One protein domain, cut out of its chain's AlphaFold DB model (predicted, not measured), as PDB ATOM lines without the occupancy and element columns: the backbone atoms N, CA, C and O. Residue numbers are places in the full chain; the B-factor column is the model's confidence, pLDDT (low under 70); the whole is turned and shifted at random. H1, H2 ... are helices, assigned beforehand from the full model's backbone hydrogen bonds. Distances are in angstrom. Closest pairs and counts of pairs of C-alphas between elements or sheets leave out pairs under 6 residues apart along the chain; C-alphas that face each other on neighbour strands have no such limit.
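Overview. This is residues 35 to 131 of the 136 residues of an uncharacterized protein of Eutypa lata (strain UCR-EL1) (UniProt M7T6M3). Two long helices, H1 and H3, cross near their middles as an X, and a shorter helix, H4, packs across both at the crossing. Tiny H2 sits in the turn between H1 and H3, with small H5 near it at the same end; residues 89 to 95 stick out at the other end. The printed part has 97 residues with five named helices, H1 to H5 in chain order, and no named strand: all helix. It is only just compact, close to loose, with a radius of gyration of the C-alphas of 14.9 A, and spans 50 by 24 by 18 A.

Along the chain. H1 is residues 35 to 56, 32.2 A long, from C-alpha 35 at (213.808, 146.938, 270.345). H2 is residues 59 to 62. H3, residues 65 to 89, is 36.2 A long and ends with C-alpha 89 at (219.280, 157.013, 258.821). H4 is residues 98 to 112, 21.3 A. H5 is residues 124 to 130, with C-alpha 130 at (192.205, 171.348, 250.269).

Arrangement. H1 and H3 touch, closest at the C-alphas of Met 48 and Arg 76, 7.1 A, at a steep tilt of 41 degrees, opposite ways. H4 touches H1, with residues 47 to 54 of H1 alone, closest at C-alphas 47 and 102, 6.2 A. H4 touches H3 at a steep tilt of 51 degrees, closest at C-alphas 75 and 109, 6.1 A. H2 and H5 are close but not clearly touching, C-alphas 59 and 127 being 6.4 A apart. Every O i to N i+4 pair is within hydrogen-bond range in H3 and H4, against 16 of 18 in H1 and 2 of 3 in H5; H2 is too short for one.

Size, cuts and confidence. The farthest C-alphas, 35 and 121, are 50.1 A apart. The printed part has no cut. H4 to H5 is a long link. Residues 35 to 45, 57 to 59, 87 to 95 and 118 to 131 have pLDDT under 70.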
ATOM      1  N   ARG A  35     213.905 145.478 270.153       52.28
ATOM      2  CA  ARG A  35     213.808 146.938 270.345       52.28
ATOM      3  C   ARG A  35     213.368 147.688 269.077       52.28
ATOM      4  O   ARG A  35     212.478 148.529 269.218       52.28
ATOM      5  N   PRO A  36     213.881 147.375 267.867       52.81
ATOM      6  CA  PRO A  36     213.400 147.995 266.632       52.81
ATOM      7  C   PRO A  36     211.915 147.701 266.394       52.81
ATOM      8  O   PRO A  36     211.135 148.621 266.177       52.81
ATOM      9  N   GLN A  37     211.496 146.441 266.574       53.62
ATOM     10  CA  GLN A  37     210.102 146.002 266.411       53.62
ATOM     11  C   GLN A  37     209.145 146.624 267.448       53.62
ATOM     12  O   GLN A  37     208.008 146.949 267.119       53.62
ATOM     13  N   ARG A  38     209.582 146.844 268.697       56.97
ATOM     14  CA  ARG A  38     208.776 147.520 269.736       56.97
ATOM     15  C   ARG A  38     208.633 149.016 269.485       56.97
ATOM     16  O   ARG A  38     207.537 149.546 269.657       56.97
ATOM     17  N   LEU A  39     209.718 149.698 269.112       58.16
ATOM     18  CA  LEU A  39     209.663 151.114 268.733       58.16
ATOM     19  C   LEU A  39     208.750 151.305 267.519       58.16
ATOM     20  O   LEU A  39     207.912 152.203 267.533       58.16
ATOM     21  N   TYR A  40     208.851 150.401 266.547       58.22
ATOM     22  CA  TYR A  40     207.978 150.308 265.384       58.22
ATOM     23  C   TYR A  40     206.502 150.143 265.779       58.22
ATOM     24  O   TYR A  40     205.695 151.009 265.457       58.22
ATOM     25  N   LEU A  41     206.148 149.124 266.574       60.88
ATOM     26  CA  LEU A  41     204.757 148.880 266.985       60.88
ATOM     27  C   LEU A  41     204.176 150.040 267.802       60.88
ATOM     28  O   LEU A  41     202.998 150.365 267.672       60.88
ATOM     29  N   ARG A  42     204.984 150.676 268.659       66.00
ATOM     30  CA  ARG A  42     204.551 151.845 269.441       66.00
ATOM     31  C   ARG A  42     204.291 153.056 268.551       66.00
ATOM     32  O   ARG A  42     203.339 153.788 268.798       66.00
ATOM     33  N   ARG A  43     205.113 153.254 267.520       65.50
ATOM     34  CA  ARG A  43     204.972 154.352 266.564       65.50
ATOM     35  C   ARG A  43     203.811 154.095 265.611       65.50
ATOM     36  O   ARG A  43     202.913 154.926 265.551       65.50
ATOM     37  N   GLU A  44     203.703 152.922 264.998       67.31
ATOM     38  CA  GLU A  44     202.533 152.547 264.189       67.31
ATOM     39  C   GLU A  44     201.220 152.767 264.967       67.31
ATOM     40  O   GLU A  44     200.305 153.436 264.478       67.31
ATOM     41  N   ARG A  45     201.163 152.324 266.235       68.69
ATOM     42  CA  ARG A  45     200.021 152.567 267.137       68.69
ATOM     43  C   ARG A  45     199.757 154.047 267.432       68.69
ATOM     44  O   ARG A  45     198.619 154.379 267.743       68.69
ATOM     45  N   ALA A  46     200.755 154.922 267.337       72.50
ATOM     46  CA  ALA A  46     200.606 156.368 267.510       72.50
ATOM     47  C   ALA A  46     200.279 157.107 266.196       72.50
ATOM     48  O   ALA A  46     199.569 158.110 266.226       72.50
ATOM     49  N   ALA A  47     200.765 156.626 265.045       71.50
ATOM     50  CA  ALA A  47     200.536 157.251 263.738       71.50
ATOM     51  C   ALA A  47     199.166 156.919 263.167       71.50
ATOM     52  O   ALA A  47     198.474 157.815 262.695       71.50
ATOM     53  N   MET A  48     198.754 155.652 263.227       79.62
ATOM     54  CA  MET A  48     197.509 155.222 262.594       79.62
ATOM     55  C   MET A  48     196.266 155.942 263.135       79.62
ATOM     56  O   MET A  48     195.415 156.294 262.323       79.62
ATOM     57  N   PRO A  49     196.117 156.215 264.449       78.75
ATOM     58  CA  PRO A  49     195.001 157.020 264.943       78.75
ATOM     59  C   PRO A  49     195.013 158.450 264.398       78.75
ATOM     60  O   PRO A  49     193.967 158.943 263.993       78.75
ATOM     61  N   LYS A  50     196.187 159.093 264.328       77.00
ATOM     62  CA  LYS A  50     196.325 160.442 263.756       77.00
ATOM     63  C   LYS A  50     195.977 160.456 262.269       77.00
ATOM     64  O   LYS A  50     195.185 161.285 261.843       77.00
ATOM     65  N   ALA A  51     196.496 159.492 261.512       74.31
ATOM     66  CA  ALA A  51     196.156 159.326 260.106       74.31
ATOM     67  C   ALA A  51     194.647 159.116 259.919       74.31
ATOM     68  O   ALA A  51     194.044 159.771 259.086       74.31
ATOM     69  N   LYS A  52     194.006 158.276 260.742       78.31
ATOM     70  CA  LYS A  52     192.549 158.073 260.694       78.31
ATOM     71  C   LYS A  52     191.747 159.343 260.979       78.31
ATOM     72  O   LYS A  52     190.739 159.555 260.319       78.31
ATOM     73  N   ILE A  53     192.177 160.169 261.931       80.44
ATOM     74  CA  ILE A  53     191.523 161.458 262.213       80.44
ATOM     75  C   ILE A  53     191.659 162.392 261.008       80.44
ATOM     76  O   ILE A  53     190.669 162.980 260.589       80.44
ATOM     77  N   LEU A  54     192.851 162.473 260.410       71.50
ATOM     78  CA  LEU A  54     193.060 163.257 259.192       71.50
ATOM     79  C   LEU A  54     192.163 162.760 258.056       71.50
ATOM     80  O   LEU A  54     191.526 163.568 257.391       71.50
ATOM     81  N   LEU A  55     192.025 161.443 257.892       71.56
ATOM     82  CA  LEU A  55     191.148 160.863 256.877       71.56
ATOM     83  C   LEU A  55     189.679 161.280 257.052       71.56
ATOM     84  O   LEU A  55     189.000 161.537 256.061       71.56
ATOM     85  N   GLN A  56     189.200 161.426 258.290       73.19
ATOM     86  CA  GLN A  56     187.835 161.891 258.577       73.19
ATOM     87  C   GLN A  56     187.597 163.360 258.208       73.19
ATOM     88  O   GLN A  56     186.458 163.742 257.954       73.19
ATOM     89  N   SER A  57     188.645 164.185 258.178       68.81
ATOM     90  CA  SER A  57     188.573 165.596 257.776       68.81
ATOM     91  C   SER A  57     188.940 165.829 256.309       68.81
ATOM     92  O   SER A  57     189.136 166.971 255.903       68.81
ATOM     93  N   THR A  58     189.071 164.763 255.518       67.50
ATOM     94  CA  THR A  58     189.493 164.844 254.117       67.50
ATOM     95  C   THR A  58     188.406 164.357 253.162       67.50
ATOM     96  O   THR A  58     187.546 163.582 253.580       67.50
ATOM     97  N   PRO A  59     188.467 164.720 251.865       67.25
ATOM     98  CA  PRO A  59     187.550 164.239 250.823       67.25
ATOM     99  C   PRO A  59     187.425 162.715 250.745       67.25
ATOM    100  O   PRO A  59     186.466 162.179 250.212       67.25
ATOM    101  N   TRP A  60     188.358 161.996 251.353       72.69
ATOM    102  CA  TRP A  60     188.328 160.559 251.549       72.69
ATOM    103  C   TRP A  60     187.038 159.991 252.161       72.69
ATOM    104  O   TRP A  60     186.688 158.847 251.876       72.69
ATOM    105  N   ILE A  61     186.291 160.793 252.926       71.56
ATOM    106  CA  ILE A  61     184.956 160.422 253.424       71.56
ATOM    107  C   ILE A  61     183.955 160.080 252.306       71.56
ATOM    108  O   ILE A  61     182.970 159.397 252.572       71.56
ATOM    109  N   TYR A  62     184.196 160.550 251.079       74.12
ATOM    110  CA  TYR A  62     183.331 160.318 249.921       74.12
ATOM    111  C   TYR A  62     183.606 158.984 249.214       74.12
ATOM    112  O   TYR A  62     182.815 158.565 248.370       74.12
ATOM    113  N   LEU A  63     184.702 158.294 249.549       75.44
ATOM    114  CA  LEU A  63     184.983 156.961 249.017       75.44
ATOM    115  C   LEU A  63     184.052 155.916 249.643       75.44
ATOM    116  O   LEU A  63     183.618 156.053 250.787       75.44
ATOM    117  N   ASN A  64     183.788 154.828 248.917       83.00
ATOM    118  CA  ASN A  64     183.102 153.675 249.502       83.00
ATOM    119  C   ASN A  64     184.001 152.959 250.533       83.00
ATOM    120  O   ASN A  64     185.214 153.151 250.564       83.00
ATOM    121  N   GLU A  65     183.407 152.108 251.370       81.81
ATOM    122  CA  GLU A  65     184.114 151.426 252.465       81.81
ATOM    123  C   GLU A  65     185.315 150.587 251.984       81.81
ATOM    124  O   GLU A  65     186.375 150.606 252.606       81.81
ATOM    125  N   THR A  66     185.201 149.917 250.835       85.38
ATOM    126  CA  THR A  66     186.290 149.115 250.245       85.38
ATOM    127  C   THR A  66     187.484 149.980 249.832       85.38
ATOM    128  O   THR A  66     188.646 149.630 250.065       85.38
ATOM    129  N   ASP A  67     187.205 151.129 249.227       83.06
ATOM    130  CA  ASP A  67     188.214 152.087 248.787       83.06
ATOM    131  C   ASP A  67     188.872 152.775 249.989       83.06
ATOM    132  O   ASP A  67     190.097 152.928 250.039       83.06
ATOM    133  N   GLN A  68     188.085 153.067 251.026       83.12
ATOM    134  CA  GLN A  68     188.599 153.518 252.314       83.12
ATOM    135  C   GLN A  68     189.545 152.474 252.943       83.12
ATOM    136  O   GLN A  68     190.658 152.779 253.378       83.12
ATOM    137  N   GLU A  69     189.186 151.192 252.958       86.25
ATOM    138  CA  GLU A  69     190.099 150.164 253.469       86.25
ATOM    139  C   GLU A  69     191.410 150.077 252.680       86.25
ATOM    140  O   GLU A  69     192.481 149.882 253.270       86.25
ATOM    141  N   THR A  70     191.335 150.221 251.358       87.00
ATOM    142  CA  THR A  70     192.497 150.191 250.462       87.00
ATOM    143  C   THR A  70     193.485 151.293 250.818       87.00
ATOM    144  O   THR A  70     194.673 151.031 251.020       87.00
ATOM    145  N   ILE A  71     192.994 152.511 251.012       85.44
ATOM    146  CA  ILE A  71     193.854 153.648 251.323       85.44
ATOM    147  C   ILE A  71     194.404 153.573 252.750       85.44
ATOM    148  O   ILE A  71     195.569 153.893 252.973       85.44
ATOM    149  N   VAL A  72     193.645 153.063 253.725       85.75
ATOM    150  CA  VAL A  72     194.186 152.809 255.075       85.75
ATOM    151  C   VAL A  72     195.329 151.797 255.033       85.75
ATOM    152  O   VAL A  72     196.313 151.952 255.763       85.75
ATOM    153  N   LYS A  73     195.224 150.762 254.191       88.12
ATOM    154  CA  LYS A  73     196.311 149.797 253.977       88.12
ATOM    155  C   LYS A  73     197.514 150.464 253.307       88.12
ATOM    156  O   LYS A  73     198.634 150.230 253.760       88.12
ATOM    157  N   ALA A  74     197.293 151.318 252.309       88.62
ATOM    158  CA  ALA A  74     198.354 152.069 251.640       88.62
ATOM    159  C   ALA A  74     199.085 153.022 252.604       88.62
ATOM    160  O   ALA A  74     200.308 152.966 252.700       88.62
ATOM    161  N   ILE A  75     198.355 153.794 253.418       86.62
ATOM    162  CA  ILE A  75     198.921 154.671 254.457       86.62
ATOM    163  C   ILE A  75     199.736 153.874 255.465       86.62
ATOM    164  O   ILE A  75     200.849 154.267 255.800       86.62
ATOM    165  N   ARG A  76     199.216 152.736 255.936       86.25
ATOM    166  CA  ARG A  76     199.967 151.866 256.847       86.25
ATOM    167  C   ARG A  76     201.266 151.383 256.203       86.25
ATOM    168  O   ARG A  76     202.310 151.428 256.843       86.25
ATOM    169  N   SER A  77     201.203 150.929 254.954       86.69
ATOM    170  CA  SER A  77     202.372 150.448 254.217       86.69
ATOM    171  C   SER A  77     203.425 151.543 254.040       86.69
ATOM    172  O   SER A  77     204.599 151.311 254.329       86.69
ATOM    173  N   GLU A  78     203.012 152.741 253.629       88.50
ATOM    174  CA  GLU A  78     203.922 153.866 253.411       88.50
ATOM    175  C   GLU A  78     204.514 154.377 254.727       88.50
ATOM    176  O   GLU A  78     205.724 154.571 254.817       88.50
ATOM    177  N   LEU A  79     203.708 154.497 255.790       84.88
ATOM    178  CA  LEU A  79     204.209 154.844 257.123       84.88
ATOM    179  C   LEU A  79     205.273 153.850 257.578       84.88
ATOM    180  O   LEU A  79     206.307 154.253 258.102       84.88
ATOM    181  N   ASN A  80     205.050 152.556 257.353       82.75
ATOM    182  CA  ASN A  80     206.024 151.529 257.701       82.75
ATOM    183  C   ASN A  80     207.312 151.671 256.885       82.75
ATOM    184  O   ASN A  80     208.401 151.543 257.441       82.75
ATOM    185  N   PHE A  81     207.204 151.962 255.589       84.88
ATOM    186  CA  PHE A  81     208.360 152.202 254.735       84.88
ATOM    187  C   PHE A  81     209.175 153.415 255.205       84.88
ATOM    188  O   PHE A  81     210.377 153.288 255.445       84.88
ATOM    189  N   VAL A  82     208.524 154.565 255.400       82.19
ATOM    190  CA  VAL A  82     209.179 155.819 255.802       82.19
ATOM    191  C   VAL A  82     209.771 155.702 257.204       82.19
ATOM    192  O   VAL A  82     210.927 156.062 257.404       82.19
ATOM    193  N   LEU A  83     209.040 155.125 258.165       79.19
ATOM    194  CA  LEU A  83     209.550 154.916 259.522       79.19
ATOM    195  C   LEU A  83     210.782 154.006 259.537       79.19
ATOM    196  O   LEU A  83     211.710 154.289 260.289       79.19
ATOM    197  N   ASN A  84     210.821 152.954 258.715       75.88
ATOM    198  CA  ASN A  84     211.990 152.076 258.623       75.88
ATOM    199  C   ASN A  84     213.179 152.787 257.965       75.88
ATOM    200  O   ASN A  84     214.273 152.799 258.528       75.88
ATOM    201  N   ARG A  85     212.956 153.440 256.817       79.56
ATOM    202  CA  ARG A  85     213.991 154.198 256.099       79.56
ATOM    203  C   ARG A  85     214.600 155.282 256.981       79.56
ATOM    204  O   ARG A  85     215.820 155.434 257.028       79.56
ATOM    205  N   ASP A  86     213.754 156.051 257.655       71.94
ATOM    206  CA  ASP A  86     214.199 157.187 258.446       71.94
ATOM    207  C   ASP A  86     214.842 156.716 259.751       71.94
ATOM    208  O   ASP A  86     215.799 157.338 260.186       71.94
ATOM    209  N   MET A  87     214.412 155.594 260.347       66.81
ATOM    210  CA  MET A  87     215.052 155.033 261.545       66.81
ATOM    211  C   MET A  87     216.484 154.554 261.310       66.81
ATOM    212  O   MET A  87     217.326 154.769 262.182       66.81
ATOM    213  N   ASP A  88     216.762 153.938 260.163       68.31
ATOM    214  CA  ASP A  88     218.119 153.488 259.829       68.31
ATOM    215  C   ASP A  88     219.071 154.669 259.587       68.31
ATOM    216  O   ASP A  88     220.276 154.563 259.818       68.31
ATOM    217  N   ASN A  89     218.521 155.817 259.180       65.88
ATOM    218  CA  ASN A  89     219.280 157.013 258.821       65.88
ATOM    219  C   ASN A  89     219.184 158.150 259.858       65.88
ATOM    220  O   ASN A  89     219.827 159.187 259.681       65.88
ATOM    221  N   TYR A  90     218.404 157.992 260.937       65.88
ATOM    222  CA  TYR A  90     218.168 159.081 261.888       65.88
ATOM    223  C   TYR A  90     219.378 159.293 262.806       65.88
ATOM    224  O   TYR A  90     219.820 158.354 263.479       65.88
ATOM    225  N   PRO A  91     219.892 160.531 262.927       67.81
ATOM    226  CA  PRO A  91     220.964 160.834 263.864       67.81
ATOM    227  C   PRO A  91     220.547 160.494 265.300       67.81
ATOM    228  O   PRO A  91     219.452 160.847 265.752       67.81
ATOM    229  N   ARG A  92     221.432 159.833 266.055       61.94
ATOM    230  CA  ARG A  92     221.182 159.540 267.475       61.94
ATOM    231  C   ARG A  92     220.916 160.842 268.239       61.94
ATOM    232  O   ARG A  92     221.768 161.720 268.268       61.94
ATOM    233  N   GLY A  93     219.753 160.924 268.886       61.78
ATOM    234  CA  GLY A  93     219.345 162.076 269.698       61.78
ATOM    235  C   GLY A  93     218.532 163.139 268.957       61.78
ATOM    236  O   GLY A  93     218.051 164.065 269.603       61.78
ATOM    237  N   ALA A  94     218.326 163.007 267.643       67.19
ATOM    238  CA  ALA A  94     217.428 163.892 266.911       67.19
ATOM    239  C   ALA A  94     215.957 163.550 267.210       67.19
ATOM    240  O   ALA A  94     215.558 162.381 267.230       67.19
ATOM    241  N   GLN A  95     215.147 164.581 267.446       67.81
ATOM    242  CA  GLN A  95     213.708 164.437 267.627       67.81
ATOM    243  C   GLN A  95     213.035 164.390 266.258       67.81
ATOM    244  O   GLN A  95     213.136 165.329 265.476       67.81
ATOM    245  N   MET A  96     212.349 163.286 265.980       70.19
ATOM    246  CA  MET A  96     211.562 163.144 264.763       70.19
ATOM    247  C   MET A  96     210.245 163.895 264.921       70.19
ATOM    248  O   MET A  96     209.504 163.633 265.874       70.19
ATOM    249  N   ASP A  97     209.953 164.801 263.988       79.06
ATOM    250  CA  ASP A  97     208.634 165.421 263.896       79.06
ATOM    251  C   ASP A  97     207.632 164.382 263.388       79.06
ATOM    252  O   ASP A  97     207.440 164.151 262.193       79.06
ATOM    253  N   TYR A  98     207.038 163.698 264.358       73.81
ATOM    254  CA  TYR A  98     206.114 162.607 264.119       73.81
ATOM    255  C   TYR A  98     204.834 163.070 263.425       73.81
ATOM    256  O   TYR A  98     204.209 162.308 262.695       73.81
ATOM    257  N   GLU A  99     204.416 164.303 263.690       77.00
ATOM    258  CA  GLU A  99     203.179 164.845 263.151       77.00
ATOM    259  C   GLU A  99     203.349 165.207 261.688       77.00
ATOM    260  O   GLU A  99     202.545 164.779 260.858       77.00
ATOM    261  N   LYS A 100     204.457 165.880 261.369       81.44
ATOM    262  CA  LYS A 100     204.821 166.173 259.990       81.44
ATOM    263  C   LYS A 100     204.995 164.894 259.169       81.44
ATOM    264  O   LYS A 100     204.434 164.806 258.086       81.44
ATOM    265  N   LEU A 101     205.683 163.876 259.698       83.94
ATOM    266  CA  LEU A 101     205.871 162.599 258.995       83.94
ATOM    267  C   LEU A 101     204.537 161.921 258.656       83.94
ATOM    268  O   LEU A 101     204.361 161.414 257.546       83.94
ATOM    269  N   VAL A 102     203.595 161.912 259.605       81.50
ATOM    270  CA  VAL A 102     202.266 161.329 259.383       81.50
ATOM    271  C   VAL A 102     201.494 162.129 258.343       81.50
ATOM    272  O   VAL A 102     200.929 161.523 257.437       81.50
ATOM    273  N   MET A 103     201.502 163.460 258.440       80.94
ATOM    274  CA  MET A 103     200.834 164.327 257.469       80.94
ATOM    275  C   MET A 103     201.408 164.141 256.060       80.94
ATOM    276  O   MET A 103     200.655 163.844 255.140       80.94
ATOM    277  N   ASP A 104     202.734 164.216 255.903       84.75
ATOM    278  CA  ASP A 104     203.418 164.040 254.616       84.75
ATOM    279  C   ASP A 104     203.072 162.678 253.988       84.75
ATOM    280  O   ASP A 104     202.791 162.582 252.794       84.75
ATOM    281  N   THR A 105     203.039 161.620 254.806       86.00
ATOM    282  CA  THR A 105     202.671 160.273 254.349       86.00
ATOM    283  C   THR A 105     201.221 160.204 253.875       86.00
ATOM    284  O   THR A 105     200.941 159.633 252.822       86.00
ATOM    285  N   VAL A 106     200.290 160.784 254.638       83.38
ATOM    286  CA  VAL A 106     198.871 160.822 254.263       83.38
ATOM    287  C   VAL A 106     198.686 161.608 252.964       83.38
ATOM    288  O   VAL A 106     198.042 161.099 252.052       83.38
ATOM    289  N   CYS A 107     199.300 162.789 252.839       83.38
ATOM    290  CA  CYS A 107     199.252 163.611 251.627       83.38
ATOM    291  C   CYS A 107     199.815 162.877 250.404       83.38
ATOM    292  O   CYS A 107     199.207 162.911 249.333       83.38
ATOM    293  N   LYS A 108     200.941 162.168 250.557       87.75
ATOM    294  CA  LYS A 108     201.531 161.363 249.481       87.75
ATOM    295  C   LYS A 108     200.569 160.275 249.007       87.75
ATOM    296  O   LYS A 108     200.251 160.219 247.823       87.75
ATOM    297  N   VAL A 109     200.080 159.439 249.925       87.88
ATOM    298  CA  VAL A 109     199.180 158.331 249.568       87.88
ATOM    299  C   VAL A 109     197.887 158.859 248.962       87.88
ATOM    300  O   VAL A 109     197.397 158.295 247.988       87.88
ATOM    301  N   PHE A 110     197.358 159.962 249.491       81.00
ATOM    302  CA  PHE A 110     196.192 160.623 248.922       81.00
ATOM    303  C   PHE A 110     196.440 161.053 247.471       81.00
ATOM    304  O   PHE A 110     195.636 160.740 246.598       81.00
ATOM    305  N   SER A 111     197.581 161.689 247.201       82.38
ATOM    306  CA  SER A 111     197.953 162.142 245.855       82.38
ATOM    307  C   SER A 111     198.071 160.982 244.863       82.38
ATOM    308  O   SER A 111     197.566 161.060 243.747       82.38
ATOM    309  N   GLU A 112     198.685 159.872 245.280       87.25
ATOM    310  CA  GLU A 112     198.828 158.663 244.452       87.25
ATOM    311  C   GLU A 112     197.477 158.009 244.117       87.25
ATOM    312  O   GLU A 112     197.332 157.345 243.088       87.25
ATOM    313  N   HIS A 113     196.467 158.228 244.960       84.50
ATOM    314  CA  HIS A 113     195.147 157.622 244.827       84.50
ATOM    315  C   HIS A 113     194.032 158.628 244.516       84.50
ATOM    316  O   HIS A 113     192.854 158.287 244.605       84.50
ATOM    317  N   LEU A 114     194.382 159.842 244.080       79.31
ATOM    318  CA  LEU A 114     193.421 160.861 243.647       79.31
ATOM    319  C   LEU A 114     192.459 160.334 242.572       79.31
ATOM    320  O   LEU A 114     191.276 160.649 242.580       79.31
ATOM    321  N   HIS A 115     192.947 159.450 241.702       80.00
ATOM    322  CA  HIS A 115     192.165 158.805 240.647       80.00
ATOM    323  C   HIS A 115     190.997 157.934 241.154       80.00
ATOM    324  O   HIS A 115     190.129 157.564 240.366       80.00
ATOM    325  N   MET A 116     190.982 157.557 242.439       76.75
ATOM    326  CA  MET A 116     189.880 156.797 243.043       76.75
ATOM    327  C   MET A 116     188.658 157.674 243.321       76.75
ATOM    328  O   MET A 116     187.544 157.165 243.448       76.75
ATOM    329  N   PHE A 117     188.850 158.989 243.394       70.50
ATOM    330  CA  PHE A 117     187.752 159.921 243.523       70.50
ATOM    331  C   PHE A 117     187.105 160.129 242.161       70.50
ATOM    332  O   PHE A 117     187.732 160.582 241.207       70.50
ATOM    333  N   LYS A 118     185.819 159.792 242.074       65.69
ATOM    334  CA  LYS A 118     184.985 160.221 240.957       65.69
ATOM    335  C   LYS A 118     184.380 161.556 241.335       65.69
ATOM    336  O   LYS A 118     183.434 161.608 242.116       65.69
ATOM    337  N   PHE A 119     184.971 162.618 240.814       60.28
ATOM    338  CA  PHE A 119     184.376 163.937 240.882       60.28
ATOM    339  C   PHE A 119     183.378 164.043 239.739       60.28
ATOM    340  O   PHE A 119     183.759 163.967 238.571       60.28
ATOM    341  N   ASP A 120     182.097 164.189 240.062       55.91
ATOM    342  CA  ASP A 120     181.066 164.473 239.066       55.91
ATOM    343  C   ASP A 120     181.199 165.944 238.624       55.91
ATOM    344  O   ASP A 120     180.395 166.798 238.972       55.91
ATOM    345  N   GLY A 121     182.274 166.248 237.888       51.34
ATOM    346  CA  GLY A 121     182.488 167.455 237.083       51.34
ATOM    347  C   GLY A 121     182.663 168.800 237.804       51.34
ATOM    348  O   GLY A 121     183.331 169.668 237.248       51.34
ATOM    349  N   GLU A 122     182.109 168.999 239.001       54.53
ATOM    350  CA  GLU A 122     182.105 170.307 239.686       54.53
ATOM    351  C   GLU A 122     183.039 170.381 240.914       54.53
ATOM    352  O   GLU A 122     183.491 171.471 241.260       54.53
ATOM    353  N   ASP A 123     183.419 169.245 241.516       55.75
ATOM    354  CA  ASP A 123     184.125 169.204 242.816       55.75
ATOM    355  C   ASP A 123     185.631 168.855 242.751       55.75
ATOM    356  O   ASP A 123     186.329 168.895 243.768       55.75
ATOM    357  N   GLU A 124     186.165 168.523 241.571       50.94
ATOM    358  CA  GLU A 124     187.579 168.138 241.386       50.94
ATOM    359  C   GLU A 124     188.595 169.229 241.806       50.94
ATOM    360  O   GLU A 124     189.588 168.894 242.461       50.94
ATOM    361  N   PRO A 125     188.364 170.536 241.541       53.31
ATOM    362  CA  PRO A 125     189.288 171.595 241.960       53.31
ATOM    363  C   PRO A 125     189.365 171.763 243.485       53.31
ATOM    364  O   PRO A 125     190.445 171.983 244.031       53.31
ATOM    365  N   LEU A 126     188.238 171.598 244.189       57.38
ATOM    366  CA  LEU A 126     188.143 171.794 245.643       57.38
ATOM    367  C   LEU A 126     188.967 170.765 246.420       57.38
ATOM    368  O   LEU A 126     189.561 171.087 247.450       57.38
ATOM    369  N   VAL A 127     189.036 169.528 245.927       55.97
ATOM    370  CA  VAL A 127     189.840 168.486 246.570       55.97
ATOM    371  C   VAL A 127     191.327 168.751 246.409       55.97
ATOM    372  O   VAL A 127     192.052 168.650 247.390       55.97
ATOM    373  N   CYS A 128     191.792 169.153 245.231       56.88
ATOM    374  CA  CYS A 128     193.201 169.494 245.033       56.88
ATOM    375  C   CYS A 128     193.626 170.726 245.861       56.88
ATOM    376  O   CYS A 128     194.715 170.733 246.442       56.88
ATOM    377  N   GLU A 129     192.747 171.726 245.994       58.03
ATOM    378  CA  GLU A 129     192.980 172.928 246.809       58.03
ATOM    379  C   GLU A 129     193.050 172.635 248.319       58.03
ATOM    380  O   GLU A 129     193.907 173.188 249.011       58.03
ATOM    381  N   LEU A 130     192.224 171.718 248.841       57.38
ATOM    382  CA  LEU A 130     192.205 171.348 250.269       57.38
ATOM    383  C   LEU A 130     193.523 170.744 250.780       57.38
ATOM    384  O   LEU A 130     193.781 170.769 251.985       57.38
ATOM    385  N   PHE A 131     194.364 170.217 249.890       55.50
ATOM    386  CA  PHE A 131     195.624 169.565 250.253       55.50
ATOM    387  C   PHE A 131     196.877 170.354 249.882       55.50
ATOM    388  O   PHE A 131     197.975 169.811 250.012       55.50
TER     389      PHE A 131